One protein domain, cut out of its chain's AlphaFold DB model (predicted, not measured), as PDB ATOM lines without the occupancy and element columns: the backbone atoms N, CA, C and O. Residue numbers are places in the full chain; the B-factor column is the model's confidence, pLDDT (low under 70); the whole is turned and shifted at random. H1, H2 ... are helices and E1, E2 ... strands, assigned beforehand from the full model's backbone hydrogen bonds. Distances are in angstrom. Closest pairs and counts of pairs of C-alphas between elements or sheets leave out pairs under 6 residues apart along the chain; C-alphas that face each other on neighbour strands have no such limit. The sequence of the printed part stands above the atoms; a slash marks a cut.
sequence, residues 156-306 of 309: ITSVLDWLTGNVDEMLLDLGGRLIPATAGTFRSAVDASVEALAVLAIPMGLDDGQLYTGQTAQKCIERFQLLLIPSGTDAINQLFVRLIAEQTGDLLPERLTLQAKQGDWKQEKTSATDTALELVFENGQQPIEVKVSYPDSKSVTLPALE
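This is residues 156 to 306 of the 309 residues of an uncharacterized protein of Synechococcus sp. A15-44 (UniProt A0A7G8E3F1). Look for a sandwich: a small sheet of three strands, E7, E6 and E9, face to face with a larger, twisted, branched sheet of E1, E2, E3, E4, E5 and E8. H1 packs on the larger sheet near E4, E2 and E1, and residues 300 to 301 pair with E9 of the small one. The printed part has 151 residues with three named helices and nine named strands, in the order H1 H2 E1 E2 E3 H3 E4 E5 E6 E7 E8 E9; both sheets are antiparallel and the class is mixed. It is compact, with a radius of gyration of the C-alphas of 14.5 A and spans of 43 by 36 by 29 A.

Find C-alpha 156 at (-30.216, 27.316, 18.158); from there H1 runs 14.2 A to residue 165. H2 holds residues 170 to 173 and E1 residues 177 to 179. E2, residues 199 to 207, covers 25.5 A. E3, residues 210 to 213, precedes H3, residues 214 to 217. E4, residues 222 to 231, begins at (-55.678, 6.685, 18.553) and covers 28.3 A; E5, residues 238 to 245, covers 22.3 A. Next come E6, residues 257 to 262, E7, residues 265 to 270, and E8, residues 276 to 282. E9, residues 288 to 293, ends at (-60.013, 20.302, 16.454).

Start at E2: E1 and E3 lie on one side of it, in a meander E1 E2 E3, each strand the antiparallel neighbour of the one before, and E4 lies on the other side. Look at N 179 and O 199, 2.8 A, N 205 and O 212, 3.0 A, and N 202 and O 226, 2.8 A. E4 and E5 form a hairpin, with N 227 and O 242 at 2.7 A; E8 follows beside E5, with N 239 and O 281 at 2.8 A. The two sheets' facing parts are 9.7 A centre to centre, their strands at 20 degrees; the closest C-alphas of E7 and E8, Lys 269 and Leu 277, are 6.5 A apart. In the small sheet, see N 258 and O 269 of E6 and E7, 2.8 A, and N 259 and O 291 of E6 and E9, 2.8 A. H1 is on the larger sheet at a height of 8.7 A, only just over E2, with 3 C-alphas falling on it. H2 only grazes that sheet with residues 171 to 173; H3 is on it, over none of its strands, at 5.3 A. H1 has 5 of 6 O i to N i+4 pairs within hydrogen-bond range; H2 and H3 are too short for such a pair.

The farthest C-alphas, Asp 208 and Asp 234, are 44.1 A apart. The printed part has no cut; the links E1 to E2 and E5 to E6 are long. Mean pLDDT of the printed part is 79.7, and residues 156 to 173, 179 to 194 and 233 to 235 are under 70.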
ATOM      1  N   ILE A 156     -29.722  28.548  17.527       39.03
ATOM      2  CA  ILE A 156     -30.216  27.316  18.158       39.03
ATOM      3  C   ILE A 156     -30.624  27.588  19.614       39.03
ATOM      4  O   ILE A 156     -31.478  26.897  20.161       39.03
ATOM      5  N   THR A 157     -30.052  28.623  20.236       38.91
ATOM      6  CA  THR A 157     -30.407  29.013  21.599       38.91
ATOM      7  C   THR A 157     -31.647  29.888  21.680       38.91
ATOM      8  O   THR A 157     -32.491  29.627  22.527       38.91
ATOM      9  N   SER A 158     -31.816  30.855  20.769       46.53
ATOM     10  CA  SER A 158     -33.021  31.693  20.754       46.53
ATOM     11  C   SER A 158     -34.279  30.871  20.486       46.53
ATOM     12  O   SER A 158     -35.334  31.189  21.016       46.53
ATOM     13  N   VAL A 159     -34.160  29.769  19.739       47.38
ATOM     14  CA  VAL A 159     -35.246  28.814  19.488       47.38
ATOM     15  C   VAL A 159     -35.692  28.089  20.752       47.38
ATOM     16  O   VAL A 159     -36.889  27.932  20.988       47.38
ATOM     17  N   LEU A 160     -34.732  27.605  21.540       47.34
ATOM     18  CA  LEU A 160     -35.015  26.846  22.751       47.34
ATOM     19  C   LEU A 160     -35.485  27.764  23.873       47.34
ATOM     20  O   LEU A 160     -36.455  27.412  24.527       47.34
ATOM     21  N   ASP A 161     -34.879  28.942  24.021       47.03
ATOM     22  CA  ASP A 161     -35.278  29.963  24.995       47.03
ATOM     23  C   ASP A 161     -36.632  30.601  24.635       47.03
ATOM     24  O   ASP A 161     -37.408  30.956  25.516       47.03
ATOM     25  N   TRP A 162     -36.982  30.676  23.348       53.25
ATOM     26  CA  TRP A 162     -38.333  31.018  22.898       53.25
ATOM     27  C   TRP A 162     -39.356  29.925  23.238       53.25
ATOM     28  O   TRP A 162     -40.425  30.216  23.783       53.25
ATOM     29  N   LEU A 163     -39.024  28.663  22.938       53.25
ATOM     30  CA  LEU A 163     -39.867  27.504  23.237       53.25
ATOM     31  C   LEU A 163     -39.949  27.177  24.730       53.25
ATOM     32  O   LEU A 163     -40.758  26.330  25.078       53.25
ATOM     33  N   THR A 164     -39.136  27.772  25.603       50.53
ATOM     34  CA  THR A 164     -39.207  27.582  27.064       50.53
ATOM     35  C   THR A 164     -39.709  28.845  27.769       50.53
ATOM     36  O   THR A 164     -40.576  28.757  28.634       50.53
ATOM     37  N   GLY A 165     -39.288  30.035  27.329       42.22
ATOM     38  CA  GLY A 165     -39.650  31.328  27.918       42.22
ATOM     39  C   GLY A 165     -41.113  31.755  27.735       42.22
ATOM     40  O   GLY A 165     -41.628  32.496  28.568       42.22
ATOM     41  N   ASN A 166     -41.814  31.258  26.707       45.75
ATOM     42  CA  ASN A 166     -43.255  31.500  26.499       45.75
ATOM     43  C   ASN A 166     -44.160  30.345  26.980       45.75
ATOM     44  O   ASN A 166     -45.376  30.380  26.793       45.75
ATOM     45  N   VAL A 167     -43.581  29.275  27.530       53.69
ATOM     46  CA  VAL A 167     -44.150  27.928  27.359       53.69
ATOM     47  C   VAL A 167     -44.274  27.109  28.655       53.69
ATOM     48  O   VAL A 167     -44.956  26.079  28.673       53.69
ATOM     49  N   ASP A 168     -43.692  27.575  29.755       49.47
ATOM     50  CA  ASP A 168     -43.351  26.688  30.868       49.47
ATOM     51  C   ASP A 168     -44.532  26.087  31.654       49.47
ATOM     52  O   ASP A 168     -44.399  24.966  32.119       49.47
ATOM     53  N   GLU A 169     -45.709  26.716  31.771       49.59
ATOM     54  CA  GLU A 169     -46.836  26.076  32.491       49.59
ATOM     55  C   GLU A 169     -47.823  25.361  31.552       49.59
ATOM     56  O   GLU A 169     -48.122  24.182  31.735       49.59
ATOM     57  N   MET A 170     -48.287  26.022  30.484       52.97
ATOM     58  CA  MET A 170     -49.328  25.445  29.622       52.97
ATOM     59  C   MET A 170     -48.842  24.296  28.735       52.97
ATOM     60  O   MET A 170     -49.600  23.350  28.542       52.97
ATOM     61  N   LEU A 171     -47.628  24.323  28.164       62.47
ATOM     62  CA  LEU A 171     -47.197  23.177  27.346       62.47
ATOM     63  C   LEU A 171     -46.718  22.009  28.210       62.47
ATOM     64  O   LEU A 171     -46.845  20.872  27.757       62.47
ATOM     65  N   LEU A 172     -46.272  22.245  29.453       63.19
ATOM     66  CA  LEU A 172     -46.107  21.170  30.437       63.19
ATOM     67  C   LEU A 172     -47.455  20.513  30.766       63.19
ATOM     68  O   LEU A 172     -47.531  19.283  30.765       63.19
ATOM     69  N   ASP A 173     -48.529  21.293  30.930       65.75
ATOM     70  CA  ASP A 173     -49.891  20.761  31.102       65.75
ATOM     71  C   ASP A 173     -50.370  19.960  29.878       65.75
ATOM     72  O   ASP A 173     -51.056  18.942  30.014       65.75
ATOM     73  N   LEU A 174     -49.963  20.358  28.667       72.75
ATOM     74  CA  LEU A 174     -50.199  19.579  27.443       72.75
ATOM     75  C   LEU A 174     -49.241  18.377  27.288       72.75
ATOM     76  O   LEU A 174     -49.389  17.604  26.340       72.75
ATOM     77  N   GLY A 175     -48.283  18.189  28.202       72.25
ATOM     78  CA  GLY A 175     -47.266  17.129  28.191       72.25
ATOM     79  C   GLY A 175     -46.220  17.255  27.086       72.25
ATOM     80  O   GLY A 175     -45.673  16.241  26.645       72.25
ATOM     81  N   GLY A 176     -45.974  18.476  26.615       75.19
ATOM     82  CA  GLY A 176     -44.966  18.793  25.615       75.19
ATOM     83  C   GLY A 176     -43.567  18.356  26.044       75.19
ATOM     84  O   GLY A 176     -43.170  18.509  27.197       75.19
ATOM     85  N   ARG A 177     -42.804  17.809  25.098       73.75
ATOM     86  CA  ARG A 177     -41.403  17.426  25.291       73.75
ATOM     87  C   ARG A 177     -40.536  18.014  24.192       73.75
ATOM     88  O   ARG A 177     -40.873  17.936  23.011       73.75
ATOM     89  N   LEU A 178     -39.398  18.564  24.590       70.75
ATOM     90  CA  LEU A 178     -38.394  19.048  23.661       70.75
ATOM     91  C   LEU A 178     -37.499  17.890  23.213       70.75
ATOM     92  O   LEU A 178     -36.983  17.131  24.037       70.75
ATOM     93  N   ILE A 179     -37.305  17.766  21.907       66.75
ATOM     94  CA  ILE A 179     -36.467  16.744  21.291       66.75
ATOM     95  C   ILE A 179     -35.297  17.445  20.584       66.75
ATOM     96  O   ILE A 179     -35.531  18.268  19.693       66.75
ATOM     97  N   PRO A 180     -34.033  17.152  20.953       54.09
ATOM     98  CA  PRO A 180     -32.877  17.722  20.271       54.09
ATOM     99  C   PRO A 180     -32.778  17.209  18.828       54.09
ATOM    100  O   PRO A 180     -32.909  16.007  18.585       54.09
ATOM    101  N   ALA A 181     -32.450  18.096  17.886       53.50
ATOM    102  CA  ALA A 181     -32.295  17.766  16.464       53.50
ATOM    103  C   ALA A 181     -31.177  16.734  16.170       53.50
ATOM    104  O   ALA A 181     -31.145  16.129  15.102       53.50
ATOM    105  N   THR A 182     -30.267  16.485  17.122       46.34
ATOM    106  CA  THR A 182     -29.124  15.565  16.976       46.34
ATOM    107  C   THR A 182     -29.458  14.085  17.201       46.34
ATOM    108  O   THR A 182     -28.599  13.226  16.990       46.34
ATOM    109  N   ALA A 183     -30.688  13.739  17.595       43.16
ATOM    110  CA  ALA A 183     -31.102  12.345  17.729       43.16
ATOM    111  C   ALA A 183     -31.298  11.703  16.339       43.16
ATOM    112  O   ALA A 183     -32.290  11.947  15.654       43.16
ATOM    113  N   GLY A 184     -30.356  10.845  15.928       38.41
ATOM    114  CA  GLY A 184     -30.332  10.167  14.620       38.41
ATOM    115  C   GLY A 184     -31.585   9.354  14.249       38.41
ATOM    116  O   GLY A 184     -31.730   8.954  13.098       38.41
ATOM    117  N   THR A 185     -32.517   9.155  15.179       39.09
ATOM    118  CA  THR A 185     -33.821   8.506  14.982       39.09
ATOM    119  C   THR A 185     -34.865   9.377  14.267       39.09
ATOM    120  O   THR A 185     -35.904   8.854  13.874       39.09
ATOM    121  N   PHE A 186     -34.619  10.680  14.061       45.56
ATOM    122  CA  PHE A 186     -35.608  11.619  13.498       45.56
ATOM    123  C   PHE A 186     -35.562  11.832  11.980       45.56
ATOM    124  O   PHE A 186     -36.510  12.388  11.424       45.56
ATOM    125  N   ARG A 187     -34.532  11.334  11.280       43.62
ATOM    126  CA  ARG A 187     -34.450  11.446   9.807       43.62
ATOM    127  C   ARG A 187     -35.573  10.710   9.060       43.62
ATOM    128  O   ARG A 187     -35.701  10.882   7.856       43.62
ATOM    129  N   SER A 188     -36.371   9.900   9.760       43.53
ATOM    130  CA  SER A 188     -37.503   9.161   9.190       43.53
ATOM    131  C   SER A 188     -38.858   9.866   9.358       43.53
ATOM    132  O   SER A 188     -39.799   9.506   8.662       43.53
ATOM    133  N   ALA A 189     -38.986  10.830  10.283       46.91
ATOM    134  CA  ALA A 189     -40.254  11.513  10.604       46.91
ATOM    135  C   ALA A 189     -40.281  12.988  10.166       46.91
ATOM    136  O   ALA A 189     -41.348  13.569   9.951       46.91
ATOM    137  N   VAL A 190     -39.104  13.595  10.025       51.69
ATOM    138  CA  VAL A 190     -38.905  14.915   9.426       51.69
ATOM    139  C   VAL A 190     -38.272  14.679   8.061       51.69
ATOM    140  O   VAL A 190     -37.279  13.958   7.969       51.69
ATOM    141  N   ASP A 191     -38.872  15.232   7.006       55.41
ATOM    142  CA  ASP A 191     -38.314  15.139   5.655       55.41
ATOM    143  C   ASP A 191     -36.879  15.671   5.677       55.41
ATOM    144  O   ASP A 191     -36.603  16.702   6.294       55.41
ATOM    145  N   ALA A 192     -35.961  14.990   4.991       51.19
ATOM    146  CA  ALA A 192     -34.532  15.325   4.995       51.19
ATOM    147  C   ALA A 192     -34.211  16.740   4.461       51.19
ATOM    148  O   ALA A 192     -33.055  17.156   4.505       51.19
ATOM    149  N   SER A 193     -35.211  17.462   3.949       55.25
ATOM    150  CA  SER A 193     -35.127  18.833   3.446       55.25
ATOM    151  C   SER A 193     -35.387  19.922   4.492       55.25
ATOM    152  O   SER A 193     -35.238  21.093   4.158       55.25
ATOM    153  N   VAL A 194     -35.810  19.583   5.715       64.88
ATOM    154  CA  VAL A 194     -36.090  20.582   6.762       64.88
ATOM    155  C   VAL A 194     -34.878  20.725   7.680       64.88
ATOM    156  O   VAL A 194     -34.509  19.792   8.396       64.88
ATOM    157  N   GLU A 195     -34.275  21.914   7.693       75.94
ATOM    158  CA  GLU A 195     -33.192  22.294   8.611       75.94
ATOM    159  C   GLU A 195     -33.755  22.614  10.003       75.94
ATOM    160  O   GLU A 195     -33.767  23.757  10.461       75.94
ATOM    161  N   ALA A 196     -34.281  21.586  10.670       76.81
ATOM    162  CA  ALA A 196     -34.887  21.713  11.988       76.81
ATOM    163  C   ALA A 196     -33.846  22.120  13.046       76.81
ATOM    164  O   ALA A 196     -32.898  21.382  13.318       76.81
ATOM    165  N   LEU A 197     -34.071  23.265  13.695       72.62
ATOM    166  CA  LEU A 197     -33.239  23.764  14.795       72.62
ATOM    167  C   LEU A 197     -33.598  23.075  16.120       72.62
ATOM    168  O   LEU A 197     -32.727  22.769  16.934       72.62
ATOM    169  N   ALA A 198     -34.886  22.796  16.323       75.62
ATOM    170  CA  ALA A 198     -35.424  22.048  17.454       75.62
ATOM    171  C   ALA A 198     -36.777  21.424  17.082       75.62
ATOM    172  O   ALA A 198     -37.393  21.812  16.090       75.62
ATOM    173  N   VAL A 199     -37.257  20.478  17.892       82.12
ATOM    174  CA  VAL A 199     -38.616  19.937  17.765       82.12
ATOM    175  C   VAL A 199     -39.283  19.930  19.134       82.12
ATOM    176  O   VAL A 199     -38.820  19.249  20.048       82.12
ATOM    177  N   LEU A 200     -40.396  20.650  19.273       85.19
ATOM    178  CA  LEU A 200     -41.311  20.458  20.395       85.19
ATOM    179  C   LEU A 200     -42.401  19.477  19.970       85.19
ATOM    180  O   LEU A 200     -43.128  19.745  19.019       85.19
ATOM    181  N   ALA A 201     -42.531  18.365  20.690       88.31
ATOM    182  CA  ALA A 201     -43.568  17.369  20.453       88.31
ATOM    183  C   ALA A 201     -44.607  17.395  21.576       88.31
ATOM    184  O   ALA A 201     -44.269  17.170  22.738       88.31
ATOM    185  N   ILE A 202     -45.871  17.621  21.228       90.12
ATOM    186  CA  ILE A 202     -47.008  17.608  22.150       90.12
ATOM    187  C   ILE A 202     -47.823  16.333  21.888       90.12
ATOM    188  O   ILE A 202     -48.327  16.161  20.772       90.12
ATOM    189  N   PRO A 203     -47.948  15.420  22.871       92.00
ATOM    190  CA  PRO A 203     -48.736  14.208  22.714       92.00
ATOM    191  C   PRO A 203     -50.222  14.552  22.641       92.00
ATOM    192  O   PRO A 203     -50.748  15.301  23.468       92.00
ATOM    193  N   MET A 204     -50.898  13.966  21.662       94.56
ATOM    194  CA  MET A 204     -52.330  14.102  21.456       94.56
ATOM    195  C   MET A 204     -52.962  12.725  21.254       94.56
ATOM    196  O   MET A 204     -52.314  11.781  20.801       94.56
ATOM    197  N   GLY A 205     -54.227  12.600  21.627       95.12
ATOM    198  CA  GLY A 205     -54.956  11.356  21.456       95.12
ATOM    199  C   GLY A 205     -56.444  11.590  21.291       95.12
ATOM    200  O   GLY A 205     -56.959  12.635  21.696       95.12
ATOM    201  N   LEU A 206     -57.112  10.619  20.681       94.12
ATOM    202  CA  LEU A 206     -58.560  10.580  20.551       94.12
ATOM    203  C   LEU A 206     -59.103   9.366  21.310       94.12
ATOM    204  O   LEU A 206     -58.632   8.241  21.124       94.12
ATOM    205  N   ASP A 207     -60.085   9.602  22.171       93.00
ATOM    206  CA  ASP A 207     -60.821   8.550  22.872       93.00
ATOM    207  C   ASP A 207     -62.298   8.946  22.963       93.00
ATOM    208  O   ASP A 207     -62.608  10.099  23.261       93.00
ATOM    209  N   ASP A 208     -63.204   8.035  22.606       91.25
ATOM    210  CA  ASP A 208     -64.652   8.290  22.498       91.25
ATOM    211  C   ASP A 208     -65.023   9.594  21.748       91.25
ATOM    212  O   ASP A 208     -65.939  10.333  22.115       91.25
ATOM    213  N   GLY A 209     -64.284   9.903  20.673       90.38
ATOM    214  CA  GLY A 209     -64.490  11.113  19.868       90.38
ATOM    215  C   GLY A 209     -64.081  12.413  20.568       90.38
ATOM    216  O   GLY A 209     -64.421  13.492  20.089       90.38
ATOM    217  N   GLN A 210     -63.355  12.333  21.685       93.56
ATOM    218  CA  GLN A 210     -62.819  13.477  22.411       93.56
ATOM    219  C   GLN A 210     -61.302  13.578  22.269       93.56
ATOM    220  O   GLN A 210     -60.582  12.587  22.365       93.56
ATOM    221  N   LEU A 211     -60.820  14.803  22.045       94.50
ATOM    222  CA  LEU A 211     -59.404  15.133  21.980       94.50
ATOM    223  C   LEU A 211     -58.814  15.292  23.377       94.50
ATOM    224  O   LEU A 211     -59.306  16.063  24.202       94.50
ATOM    225  N   TYR A 212     -57.687  14.626  23.588       93.31
ATOM    226  CA  TYR A 212     -56.902  14.693  24.808       93.31
ATOM    227  C   TYR A 212     -55.463  15.098  24.507       93.31
ATOM    228  O   TYR A 212     -54.942  14.874  23.412       93.31
ATOM    229  N   THR A 213     -54.804  15.668  25.513       91.12
ATOM    230  CA  THR A 213     -53.371  15.982  25.519       91.12
ATOM    231  C   THR A 213     -52.703  15.409  26.767       91.12
ATOM    232  O   THR A 213     -53.355  14.807  27.632       91.12
ATOM    233  N   GLY A 214     -51.383  15.548  26.858       84.25
ATOM    234  CA  GLY A 214     -50.619  15.187  28.044       84.25
ATOM    235  C   GLY A 214     -50.621  13.692  28.356       84.25
ATOM    236  O   GLY A 214     -50.567  12.842  27.467       84.25
ATOM    237  N   GLN A 215     -50.667  13.349  29.645       80.75
ATOM    238  CA  GLN A 215     -50.657  11.947  30.087       80.75
ATOM    239  C   GLN A 215     -51.927  11.183  29.690       80.75
ATOM    240  O   GLN A 215     -51.886   9.961  29.550       80.75
ATOM    241  N   THR A 216     -53.052  11.880  29.509       86.25
ATOM    242  CA  THR A 216     -54.309  11.252  29.083       86.25
ATOM    243  C   THR A 216     -54.221  10.811  27.626       86.25
ATOM    244  O   THR A 216     -54.577   9.676  27.327       86.25
ATOM    245  N   ALA A 217     -53.633  11.639  26.755       89.62
ATOM    246  CA  ALA A 217     -53.383  11.292  25.354       89.62
ATOM    247  C   ALA A 217     -52.590   9.986  25.183       89.62
ATOM    248  O   ALA A 217     -52.864   9.204  24.279       89.62
ATOM    249  N   GLN A 218     -51.642   9.703  26.081       85.69
ATOM    250  CA  GLN A 218     -50.825   8.482  26.022       85.69
ATOM    251  C   GLN A 218     -51.623   7.193  26.268       85.69
ATOM    252  O   GLN A 218     -51.130   6.107  25.968       85.69
ATOM    253  N   LYS A 219     -52.832   7.300  26.831       89.00
ATOM    254  CA  LYS A 219     -53.727   6.165  27.105       89.00
ATOM    255  C   LYS A 219     -54.805   5.983  26.036       89.00
ATOM    256  O   LYS A 219     -55.495   4.970  26.074       89.00
ATOM    257  N   CYS A 220     -54.951   6.941  25.121       91.25
ATOM    258  CA  CYS A 220     -55.920   6.878  24.033       91.25
ATOM    259  C   CYS A 220     -55.589   5.744  23.055       91.25
ATOM    260  O   CYS A 220     -54.427   5.358  22.893       91.25
ATOM    261  N   ILE A 221     -56.620   5.228  22.382       86.94
ATOM    262  CA  ILE A 221     -56.468   4.190  21.353       86.94
ATOM    263  C   ILE A 221     -55.779   4.789  20.123       86.94
ATOM    264  O   ILE A 221     -54.781   4.248  19.643       86.94
ATOM    265  N   GLU A 222     -56.269   5.938  19.659       91.56
ATOM    266  CA  GLU A 222     -55.678   6.685  18.553       91.56
ATOM    267  C   GLU A 222     -54.733   7.751  19.106       91.56
ATOM    268  O   GLU A 222     -55.148   8.640  19.852       91.56
ATOM    269  N   ARG A 223     -53.447   7.651  18.754       94.12
ATOM    270  CA  ARG A 223     -52.382   8.512  19.281       94.12
ATOM    271  C   ARG A 223     -51.624   9.190  18.157       94.12
ATOM    272  O   ARG A 223     -51.257   8.571  17.159       94.12
ATOM    273  N   PHE A 224     -51.359  10.471  18.346       94.88
ATOM    274  CA  PHE A 224     -50.676  11.315  17.379       94.88
ATOM    275  C   PHE A 224     -49.924  12.435  18.101       94.88
ATOM    276  O   PHE A 224     -49.987  12.584  19.323       94.88
ATOM    277  N   GLN A 225     -49.127  13.194  17.360       93.88
ATOM    278  CA  GLN A 225     -48.276  14.238  17.916       93.88
ATOM    279  C   GLN A 225     -48.430  15.520  17.117       93.88
ATOM    280  O   GLN A 225     -48.398  15.502  15.886       93.88
ATOM    281  N   LEU A 226     -48.557  16.632  17.837       94.00
ATOM    282  CA  LEU A 226     -48.384  17.963  17.279       94.00
ATOM    283  C   LEU A 226     -46.922  18.370  17.464       94.00
ATOM    284  O   LEU A 226     -46.424  18.445  18.586       94.00
ATOM    285  N   LEU A 227     -46.242  18.611  16.353       92.19
ATOM    286  CA  LEU A 227     -44.856  19.030  16.284       92.19
ATOM    287  C   LEU A 227     -44.779  20.512  15.929       92.19
ATOM    288  O   LEU A 227     -45.366  20.949  14.936       92.19
ATOM    289  N   LEU A 228     -44.006  21.260  16.709       90.12
ATOM    290  CA  LEU A 228     -43.543  22.596  16.352       90.12
ATOM    291  C   LEU A 228     -42.066  22.487  15.982       90.12
ATOM    292  O   LEU A 228     -41.245  22.091  16.814       90.12
ATOM    293  N   ILE A 229     -41.751  22.792  14.727       89.50
ATOM    294  CA  ILE A 229     -40.419  22.610  14.149       89.50
ATOM    295  C   ILE A 229     -39.935  23.970  13.631       89.50
ATOM    296  O   ILE A 229     -40.177  24.325  12.475       89.50
ATOM    297  N   PRO A 230     -39.304  24.778  14.491       85.50
ATOM    298  CA  PRO A 230     -38.547  25.943  14.054       85.50
ATOM    299  C   PRO A 230     -37.382  25.508  13.156       85.50
ATOM    300  O   PRO A 230     -36.620  24.603  13.505       85.50
ATOM    301  N   SER A 231     -37.252  26.152  12.000       84.06
ATOM    302  CA  SER A 231     -36.295  25.798  10.948       84.06
ATOM    303  C   SER A 231     -35.460  27.005  10.513       84.06
ATOM    304  O   SER A 231     -35.930  28.145  10.579       84.06
ATOM    305  N   GLY A 232     -34.235  26.733  10.054       77.38
ATOM    306  CA  GLY A 232     -33.316  27.696   9.438       77.38
ATOM    307  C   GLY A 232     -31.838  27.349   9.661       77.38
ATOM    308  O   GLY A 232     -31.523  26.465  10.454       77.38
ATOM    309  N   THR A 233     -30.928  28.054   8.980       67.06
ATOM    310  CA  THR A 233     -29.470  27.857   9.114       67.06
ATOM    311  C   THR A 233     -28.898  28.599  10.322       67.06
ATOM    312  O   THR A 233     -28.271  28.005  11.195       67.06
ATOM    313  N   ASP A 234     -29.145  29.912  10.361       58.28
ATOM    314  CA  ASP A 234     -28.489  30.871  11.258       58.28
ATOM    315  C   ASP A 234     -29.480  31.666  12.127       58.28
ATOM    316  O   ASP A 234     -29.053  32.448  12.972       58.28
ATOM    317  N   ALA A 235     -30.788  31.479  11.910       67.50
ATOM    318  CA  ALA A 235     -31.929  32.083  12.615       67.50
ATOM    319  C   ALA A 235     -33.207  31.300  12.280       67.50
ATOM    320  O   ALA A 235     -33.244  30.595  11.269       67.50
ATOM    321  N   ILE A 236     -34.264  31.442  13.089       75.75
ATOM    322  CA  ILE A 236     -35.580  30.916  12.705       75.75
ATOM    323  C   ILE A 236     -36.102  31.764  11.552       75.75
ATOM    324  O   ILE A 236     -36.455  32.932  11.726       75.75
ATOM    325  N   ASN A 237     -36.163  31.170  10.368       82.38
ATOM    326  CA  ASN A 237     -36.809  31.791   9.217       82.38
ATOM    327  C   ASN A 237     -38.232  31.259   9.020       82.38
ATOM    328  O   ASN A 237     -39.057  31.946   8.417       82.38
ATOM    329  N   GLN A 238     -38.521  30.064   9.537       88.50
ATOM    330  CA  GLN A 238     -39.792  29.382   9.359       88.50
ATOM    331  C   GLN A 238     -40.172  28.570  10.598       88.50
ATOM    332  O   GLN A 238     -39.322  27.995  11.279       88.50
ATOM    333  N   LEU A 239     -41.475  28.476  10.849       89.62
ATOM    334  CA  LEU A 239     -42.070  27.539  11.790       89.62
ATOM    335  C   LEU A 239     -42.952  26.557  11.024       89.62
ATOM    336  O   LEU A 239     -43.970  26.941  10.440       89.62
ATOM    337  N   PHE A 240     -42.593  25.280  11.081       92.50
ATOM    338  CA  PHE A 240     -43.478  24.212  10.639       92.50
ATOM    339  C   PHE A 240     -44.343  23.768  11.816       92.50
ATOM    340  O   PHE A 240     -43.847  23.481  12.909       92.50
ATOM    341  N   VAL A 241     -45.647  23.695  11.577       94.00
ATOM    342  CA  VAL A 241     -46.633  23.146  12.507       94.00
ATOM    343  C   VAL A 241     -47.170  21.877  11.871       94.00
ATOM    344  O   VAL A 241     -47.862  21.930  10.852       94.00
ATOM    345  N   ARG A 242     -46.821  20.727  12.447       94.75
ATOM    346  CA  ARG A 242     -47.086  19.426  11.836       94.75
ATOM    347  C   ARG A 242     -47.840  18.513  12.787       94.75
ATOM    348  O   ARG A 242     -47.452  18.358  13.933       94.75
ATOM    349  N   LEU A 243     -48.890  17.871  12.304       95.19
ATOM    350  CA  LEU A 243     -49.595  16.806  13.003       95.19
ATOM    351  C   LEU A 243     -49.197  15.478  12.363       95.19
ATOM    352  O   LEU A 243     -49.305  15.357  11.146       95.19
ATOM    353  N   ILE A 244     -48.728  14.509  13.145       94.62
ATOM    354  CA  ILE A 244     -48.310  13.188  12.646       94.62
ATOM    355  C   ILE A 244     -48.883  12.070  13.509       94.62
ATOM    356  O   ILE A 244     -49.028  12.249  14.718       94.62
ATOM    357  N   ALA A 245     -49.168  10.911  12.918       91.75
ATOM    358  CA  ALA A 245     -49.472   9.715  13.701       91.75
ATOM    359  C   ALA A 245     -48.271   9.324  14.586       91.75
ATOM    360  O   ALA A 245     -47.116   9.561  14.224       91.75
ATOM    361  N   GLU A 246     -48.524   8.744  15.766       86.88
ATOM    362  CA  GLU A 246     -47.434   8.357  16.674       86.88
ATOM    363  C   GLU A 246     -46.610   7.183  16.120       86.88
ATOM    364  O   GLU A 246     -45.397   7.126  16.330       86.88
ATOM    365  N   GLN A 247     -47.250   6.260  15.397       83.62
ATOM    366  CA  GLN A 247     -46.571   5.151  14.732       83.62
ATOM    367  C   GLN A 247     -46.300   5.501  13.270       83.62
ATOM    368  O   GLN A 247     -47.154   6.014  12.549       83.62
ATOM    369  N   THR A 248     -45.083   5.218  12.815       80.50
ATOM    370  CA  THR A 248     -44.680   5.494  11.437       80.50
ATOM    371  C   THR A 248     -45.511   4.672  10.453       80.50
ATOM    372  O   THR A 248     -45.486   3.445  10.498       80.50
ATOM    373  N   GLY A 249     -46.186   5.358   9.529       80.31
ATOM    374  CA  GLY A 249     -47.026   4.741   8.497       80.31
ATOM    375  C   GLY A 249     -48.510   4.651   8.855       80.31
ATOM    376  O   GLY A 249     -49.305   4.348   7.967       80.31
ATOM    377  N   ASP A 250     -48.889   4.963  10.097       88.56
ATOM    378  CA  ASP A 250     -50.296   5.043  10.493       88.56
ATOM    379  C   ASP A 250     -50.967   6.308   9.936       88.56
ATOM    380  O   ASP A 250     -50.330   7.339   9.694       88.56
ATOM    381  N   LEU A 251     -52.283   6.215   9.736       92.88
ATOM    382  CA  LEU A 251     -53.122   7.337   9.327       92.88
ATOM    383  C   LEU A 251     -53.516   8.186  10.537       92.88
ATOM    384  O   LEU A 251     -53.721   7.673  11.638       92.88
ATOM    385  N   LEU A 252     -53.665   9.491  10.317       95.31
ATOM    386  CA  LEU A 252     -54.334  10.362  11.274       95.31
ATOM    387  C   LEU A 252     -55.838  10.031  11.338       95.31
ATOM    388  O   LEU A 252     -56.411   9.633  10.319       95.31
ATOM    389  N   PRO A 253     -56.494  10.250  12.494       94.31
ATOM    390  CA  PRO A 253     -57.946  10.134  12.613       94.31
ATOM    391  C   PRO A 253     -58.666  10.990  11.571       94.31
ATOM    392  O   PRO A 253     -58.333  12.164  11.416       94.31
ATOM    393  N   GLU A 254     -59.668  10.439  10.883       94.06
ATOM    394  CA  GLU A 254     -60.412  11.184   9.861       94.06
ATOM    395  C   GLU A 254     -61.051  12.452  10.442       94.06
ATOM    396  O   GLU A 254     -61.586  12.448  11.548       94.06
ATOM    397  N   ARG A 255     -61.082  13.541   9.667       95.88
ATOM    398  CA  ARG A 255     -61.697  14.828  10.050       95.88
ATOM    399  C   ARG A 255     -60.976  15.569  11.179       95.88
ATOM    400  O   ARG A 255     -61.496  16.575  11.662       95.88
ATOM    401  N   LEU A 256     -59.779  15.136  11.569       96.75
ATOM    402  CA  LEU A 256     -58.906  15.915  12.437       96.75
ATOM    403  C   LEU A 256     -58.409  17.145  11.673       96.75
ATOM    404  O   LEU A 256     -57.818  17.012  10.598       96.75
ATOM    405  N   THR A 257     -58.656  18.333  12.217       97.69
ATOM    406  CA  THR A 257     -58.330  19.613  11.581       97.69
ATOM    407  C   THR A 257     -57.205  20.319  12.332       97.69
ATOM    408  O   THR A 257     -57.304  20.542  13.540       97.69
ATOM    409  N   LEU A 258     -56.167  20.722  11.598       98.00
ATOM    410  CA  LEU A 258     -55.087  21.593  12.051       98.00
ATOM    411  C   LEU A 258     -55.280  22.987  11.446       98.00
ATOM    412  O   LEU A 258     -55.345  23.138  10.226       98.00
ATOM    413  N   GLN A 259     -55.358  24.005  12.299       97.44
ATOM    414  CA  GLN A 259     -55.491  25.408  11.918       97.44
ATOM    415  C   GLN A 259     -54.369  26.217  12.555       97.44
ATOM    416  O   GLN A 259     -54.030  26.003  13.719       97.44
ATOM    417  N   ALA A 260     -53.838  27.189  11.821       94.56
ATOM    418  CA  ALA A 260     -52.970  28.195  12.404       94.56
ATOM    419  C   ALA A 260     -53.139  29.559  11.728       94.56
ATOM    420  O   ALA A 260     -53.502  29.643  10.550       94.56
ATOM    421  N   LYS A 261     -52.915  30.631  12.488       93.50
ATOM    422  CA  LYS A 261     -53.114  32.017  12.053       93.50
ATOM    423  C   LYS A 261     -51.967  32.899  12.533       93.50
ATOM    424  O   LYS A 261     -51.604  32.823  13.696       93.50
ATOM    425  N   GLN A 262     -51.465  33.764  11.659       90.88
ATOM    426  CA  GLN A 262     -50.478  34.796  11.959       90.88
ATOM    427  C   GLN A 262     -50.979  36.115  11.368       90.88
ATOM    428  O   GLN A 262     -50.952  36.308  10.151       90.88
ATOM    429  N   GLY A 263     -51.520  37.003  12.204       89.75
ATOM    430  CA  GLY A 263     -52.151  38.214  11.678       89.75
ATOM    431  C   GLY A 263     -53.384  37.932  10.838       89.75
ATOM    432  O   GLY A 263     -54.266  37.198  11.259       89.75
ATOM    433  N   ASP A 264     -53.436  38.473   9.625       90.62
ATOM    434  CA  ASP A 264     -54.513  38.183   8.670       90.62
ATOM    435  C   ASP A 264     -54.283  36.883   7.878       90.62
ATOM    436  O   ASP A 264     -55.196  36.385   7.216       90.62
ATOM    437  N   TRP A 265     -53.083  36.299   7.960       92.62
ATOM    438  CA  TRP A 265     -52.756  35.052   7.279       92.62
ATOM    439  C   TRP A 265     -53.272  33.847   8.068       92.62
ATOM    440  O   TRP A 265     -52.947  33.677   9.243       92.62
ATOM    441  N   LYS A 266     -54.061  32.981   7.424       95.00
ATOM    442  CA  LYS A 266     -54.615  31.760   8.028       95.00
ATOM    443  C   LYS A 266     -54.381  30.563   7.116       95.00
ATOM    444  O   LYS A 266     -54.658  30.629   5.922       95.00
ATOM    445  N   GLN A 267     -53.960  29.450   7.705       96.50
ATOM    446  CA  GLN A 267     -53.894  28.153   7.040       96.50
ATOM    447  C   GLN A 267     -54.692  27.107   7.813       96.50
ATOM    448  O   GLN A 267     -54.814  27.164   9.038       96.50
ATOM    449  N   GLU A 268     -55.257  26.155   7.081       97.38
ATOM    450  CA  GLU A 268     -56.112  25.109   7.625       97.38
ATOM    451  C   GLU A 268     -56.026  23.857   6.755       97.38
ATOM    452  O   GLU A 268     -56.096  23.943   5.527       97.38
ATOM    453  N   LYS A 269     -55.882  22.695   7.395       97.75
ATOM    454  CA  LYS A 269     -55.943  21.384   6.746       97.75
ATOM    455  C   LYS A 269     -56.765  20.424   7.592       97.75
ATOM    456  O   LYS A 269     -56.678  20.449   8.816       97.75
ATOM    457  N   THR A 270     -57.515  19.554   6.927       97.31
ATOM    458  CA  THR A 270     -58.317  18.503   7.556       97.31
ATOM    459  C   THR A 270     -57.910  17.170   6.965       97.31
ATOM    460  O   THR A 270     -57.834  17.040   5.746       97.31
ATOM    461  N   SER A 271     -57.644  16.205   7.833       96.12
ATOM    462  CA  SER A 271     -57.253  14.853   7.444       96.12
ATOM    463  C   SER A 271     -58.430  14.067   6.865       96.12
ATOM    464  O   SER A 271     -59.572  14.187   7.319       96.12
ATOM    465  N   ALA A 272     -58.132  13.243   5.866       93.12
ATOM    466  CA  ALA A 272     -59.043  12.237   5.329       93.12
ATOM    467  C   ALA A 272     -58.369  10.864   5.249       93.12
ATOM    468  O   ALA A 272     -58.902   9.886   5.748       93.12
ATOM    469  N   THR A 273     -57.181  10.791   4.650       90.56
ATOM    470  CA  THR A 273     -56.370   9.554   4.569       90.56
ATOM    471  C   THR A 273     -54.887   9.875   4.749       90.56
ATOM    472  O   THR A 273     -54.005   9.217   4.203       90.56
ATOM    473  N   ASP A 274     -54.617  10.958   5.471       93.75
ATOM    474  CA  ASP A 274     -53.302  11.566   5.572       93.75
ATOM    475  C   ASP A 274     -52.522  10.948   6.732       93.75
ATOM    476  O   ASP A 274     -53.035  10.804   7.839       93.75
ATOM    477  N   THR A 275     -51.249  10.636   6.506       89.44
ATOM    478  CA  THR A 275     -50.315  10.242   7.573       89.44
ATOM    479  C   THR A 275     -49.782  11.456   8.342       89.44
ATOM    480  O   THR A 275     -49.244  11.318   9.443       89.44
ATOM    481  N   ALA A 276     -49.901  12.653   7.756       93.00
ATOM    482  CA  ALA A 276     -49.476  13.910   8.354       93.00
ATOM    483  C   ALA A 276     -50.255  15.113   7.797       93.00
ATOM    484  O   ALA A 276     -50.568  15.167   6.610       93.00
ATOM    485  N   LEU A 277     -50.486  16.123   8.637       94.81
ATOM    486  CA  LEU A 277     -50.909  17.461   8.219       94.81
ATOM    487  C   LEU A 277     -49.788  18.449   8.517       94.81
ATOM    488  O   LEU A 277     -49.194  18.394   9.585       94.81
ATOM    489  N   GLU A 278     -49.524  19.379   7.607       95.88
ATOM    490  CA  GLU A 278     -48.460  20.369   7.782       95.88
ATOM    491  C   GLU A 278     -48.897  21.758   7.337       95.88
ATOM    492  O   GLU A 278     -49.435  21.915   6.234       95.88
ATOM    493  N   LEU A 279     -48.601  22.747   8.178       95.12
ATOM    494  CA  LEU A 279     -48.697  24.175   7.898       95.12
ATOM    495  C   LEU A 279     -47.310  24.815   8.067       95.12
ATOM    496  O   LEU A 279     -46.554  24.413   8.953       95.12
ATOM    497  N   VAL A 280     -46.993  25.823   7.253       93.75
ATOM    498  CA  VAL A 280     -45.679  26.492   7.264       93.75
ATOM    499  C   VAL A 280     -45.866  27.994   7.389       93.75
ATOM    500  O   VAL A 280     -46.599  28.584   6.600       93.75
ATOM    501  N   PHE A 281     -45.207  28.611   8.360       91.00
ATOM    502  CA  PHE A 281     -45.250  30.055   8.582       91.00
ATOM    503  C   PHE A 281     -43.849  30.631   8.471       91.00
ATOM    504  O   PHE A 281     -42.906  30.068   9.022       91.00
ATOM    505  N   GLU A 282     -43.716  31.744   7.762       88.69
ATOM    506  CA  GLU A 282     -42.467  32.499   7.718       88.69
ATOM    507  C   GLU A 282     -42.312  33.349   8.985       88.69
ATOM    508  O   GLU A 282     -43.281  33.631   9.699       88.69
ATOM    509  N   ASN A 283     -41.079  33.761   9.276       79.94
ATOM    510  CA  ASN A 283     -40.810  34.690  10.363       79.94
ATOM    511  C   ASN A 283     -41.580  36.005  10.127       79.94
ATOM    512  O   ASN A 283     -41.453  36.644   9.082       79.94
ATOM    513  N   GLY A 284     -42.400  36.394  11.101       78.19
ATOM    514  CA  GLY A 284     -43.265  37.563  11.029       78.19
ATOM    515  C   GLY A 284     -43.464  38.182  12.406       78.19
ATOM    516  O   GLY A 284     -43.348  37.508  13.424       78.19
ATOM    517  N   GLN A 285     -43.782  39.480  12.443       74.06
ATOM    518  CA  GLN A 285     -43.898  40.247  13.695       74.06
ATOM    519  C   GLN A 285     -45.123  39.890  14.545       74.06
ATOM    520  O   GLN A 285     -45.240  40.350  15.676       74.06
ATOM    521  N   GLN A 286     -46.074  39.138  13.991       83.44
ATOM    522  CA  GLN A 286     -47.303  38.774  14.682       83.44
ATOM    523  C   GLN A 286     -47.209  37.348  15.229       83.44
ATOM    524  O   GLN A 286     -46.617  36.485  14.571       83.44
ATOM    525  N   PRO A 287     -47.809  37.088  16.404       83.81
ATOM    526  CA  PRO A 287     -47.809  35.762  16.989       83.81
ATOM    527  C   PRO A 287     -48.632  34.786  16.145       83.81
ATOM    528  O   PRO A 287     -49.593  35.166  15.469       83.81
ATOM    529  N   ILE A 288     -48.253  33.515  16.214       86.44
ATOM    530  CA  ILE A 288     -48.910  32.407  15.533       86.44
ATOM    531  C   ILE A 288     -49.832  31.703  16.528       86.44
ATOM    532  O   ILE A 288     -49.388  31.121  17.514       86.44
ATOM    533  N   GLU A 289     -51.130  31.729  16.262       90.00
ATOM    534  CA  GLU A 289     -52.129  30.975  17.016       90.00
ATOM    535  C   GLU A 289     -52.323  29.611  16.356       90.00
ATOM    536  O   GLU A 289     -52.632  29.552  15.168       90.00
ATOM    537  N   VAL A 290     -52.173  28.517  17.109       92.50
ATOM    538  CA  VAL A 290     -52.345  27.144  16.601       92.50
ATOM    539  C   VAL A 290     -53.524  26.473  17.291       92.50
ATOM    540  O   VAL A 290     -53.655  26.520  18.515       92.50
ATOM    541  N   LYS A 291     -54.372  25.806  16.509       96.00
ATOM    542  CA  LYS A 291     -55.559  25.103  16.985       96.00
ATOM    543  C   LYS A 291     -55.698  23.742  16.311       96.00
ATOM    544  O   LYS A 291     -55.618  23.632  15.090       96.00
ATOM    545  N   VAL A 292     -55.983  22.724  17.114       96.56
ATOM    546  CA  VAL A 292     -56.353  21.381  16.662       96.56
ATOM    547  C   VAL A 292     -57.786  21.103  17.095       96.56
ATOM    548  O   VAL A 292     -58.159  21.331  18.249       96.56
ATOM    549  N   SER A 293     -58.615  20.627  16.174       96.81
ATOM    550  CA  SER A 293     -60.013  20.302  16.454       96.81
ATOM    551  C   SER A 293     -60.440  18.994  15.814       96.81
ATOM    552  O   SER A 293     -59.981  18.641  14.733       96.81
ATOM    553  N   TYR A 294     -61.373  18.326  16.480       96.38
ATOM    554  CA  TYR A 294     -62.064  17.137  16.009       96.38
ATOM    555  C   TYR A 294     -63.577  17.380  16.159       96.38
ATOM    556  O   TYR A 294     -63.964  18.117  17.076       96.38
ATOM    557  N   PRO A 295     -64.434  16.842  15.270       94.44
ATOM    558  CA  PRO A 295     -65.879  17.045  15.338       94.44
ATOM    559  C   PRO A 295     -66.448  16.749  16.728       94.44
ATOM    560  O   PRO A 295     -66.099  15.745  17.338       94.44
ATOM    561  N   ASP A 296     -67.311  17.640  17.219       90.25
ATOM    562  CA  ASP A 296     -68.020  17.499  18.501       90.25
ATOM    563  C   ASP A 296     -67.113  17.366  19.746       90.25
ATOM    564  O   ASP A 296     -67.579  17.059  20.847       90.25
ATOM    565  N   SER A 297     -65.819  17.675  19.600       93.25
ATOM    566  CA  SER A 297     -64.852  17.719  20.691       93.25
ATOM    567  C   SER A 297     -64.424  19.141  21.044       93.25
ATOM    568  O   SER A 297     -64.442  20.063  20.221       93.25
ATOM    569  N   LYS A 298     -63.980  19.328  22.293       91.94
ATOM    570  CA  LYS A 298     -63.299  20.553  22.706       91.94
ATOM    571  C   LYS A 298     -61.975  20.666  21.948       91.94
ATOM    572  O   LYS A 298     -61.087  19.835  22.089       91.94
ATOM    573  N   SER A 299     -61.828  21.736  21.173       93.00
ATOM    574  CA  SER A 299     -60.576  22.019  20.475       93.00
ATOM    575  C   SER A 299     -59.431  22.293  21.446       93.00
ATOM    576  O   SER A 299     -59.624  22.961  22.466       93.00
ATOM    577  N   VAL A 300     -58.234  21.872  21.058       91.00
ATOM    578  CA  VAL A 300     -56.985  22.197  21.740       91.00
ATOM    579  C   VAL A 300     -56.378  23.416  21.057       91.00
ATOM    580  O   VAL A 300     -56.144  23.396  19.851       91.00
ATOM    581  N   THR A 301     -56.128  24.475  21.821       88.69
ATOM    582  CA  THR A 301     -55.490  25.701  21.329       88.69
ATOM    583  C   THR A 301     -54.171  25.884  22.063       88.69
ATOM    584  O   THR A 301     -54.137  25.789  23.291       88.69
ATOM    585  N   LEU A 302     -53.098  26.124  21.315       82.75
ATOM    586  CA  LEU A 302     -51.802  26.466  21.889       82.75
ATOM    587  C   LEU A 302     -51.769  27.946  22.294       82.75
ATOM    588  O   LEU A 302     -52.486  28.755  21.698       82.75
ATOM    589  N   PRO A 303     -50.927  28.323  23.274       77.44
ATOM    590  CA  PRO A 303     -50.587  29.725  23.479       77.44
ATOM    591  C   PRO A 303     -50.031  30.334  22.188       77.44
ATOM    592  O   PRO A 303     -49.474  29.633  21.340       77.44
ATOM    593  N   ALA A 304     -50.207  31.643  22.038       79.69
ATOM    594  CA  ALA A 304     -49.742  32.365  20.865       79.69
ATOM    595  C   ALA A 304     -48.202  32.306  20.786       79.69
ATOM    596  O   ALA A 304     -47.513  32.549  21.774       79.69
ATOM    597  N   LEU A 305     -47.672  31.938  19.621       78.31
ATOM    598  CA  LEU A 305     -46.260  31.621  19.415       78.31
ATOM    599  C   LEU A 305     -45.551  32.772  18.683       78.31
ATOM    600  O   LEU A 305     -45.847  33.032  17.520       78.31
ATOM    601  N   GLU A 306     -44.606  33.457  19.325       75.62
ATOM    602  CA  GLU A 306     -43.885  34.598  18.722       75.62
ATOM    603  C   GLU A 306     -42.511  34.211  18.172       75.62
ATOM    604  O   GLU A 306     -41.584  34.065  18.953       75.62
TER     605      GLU A 306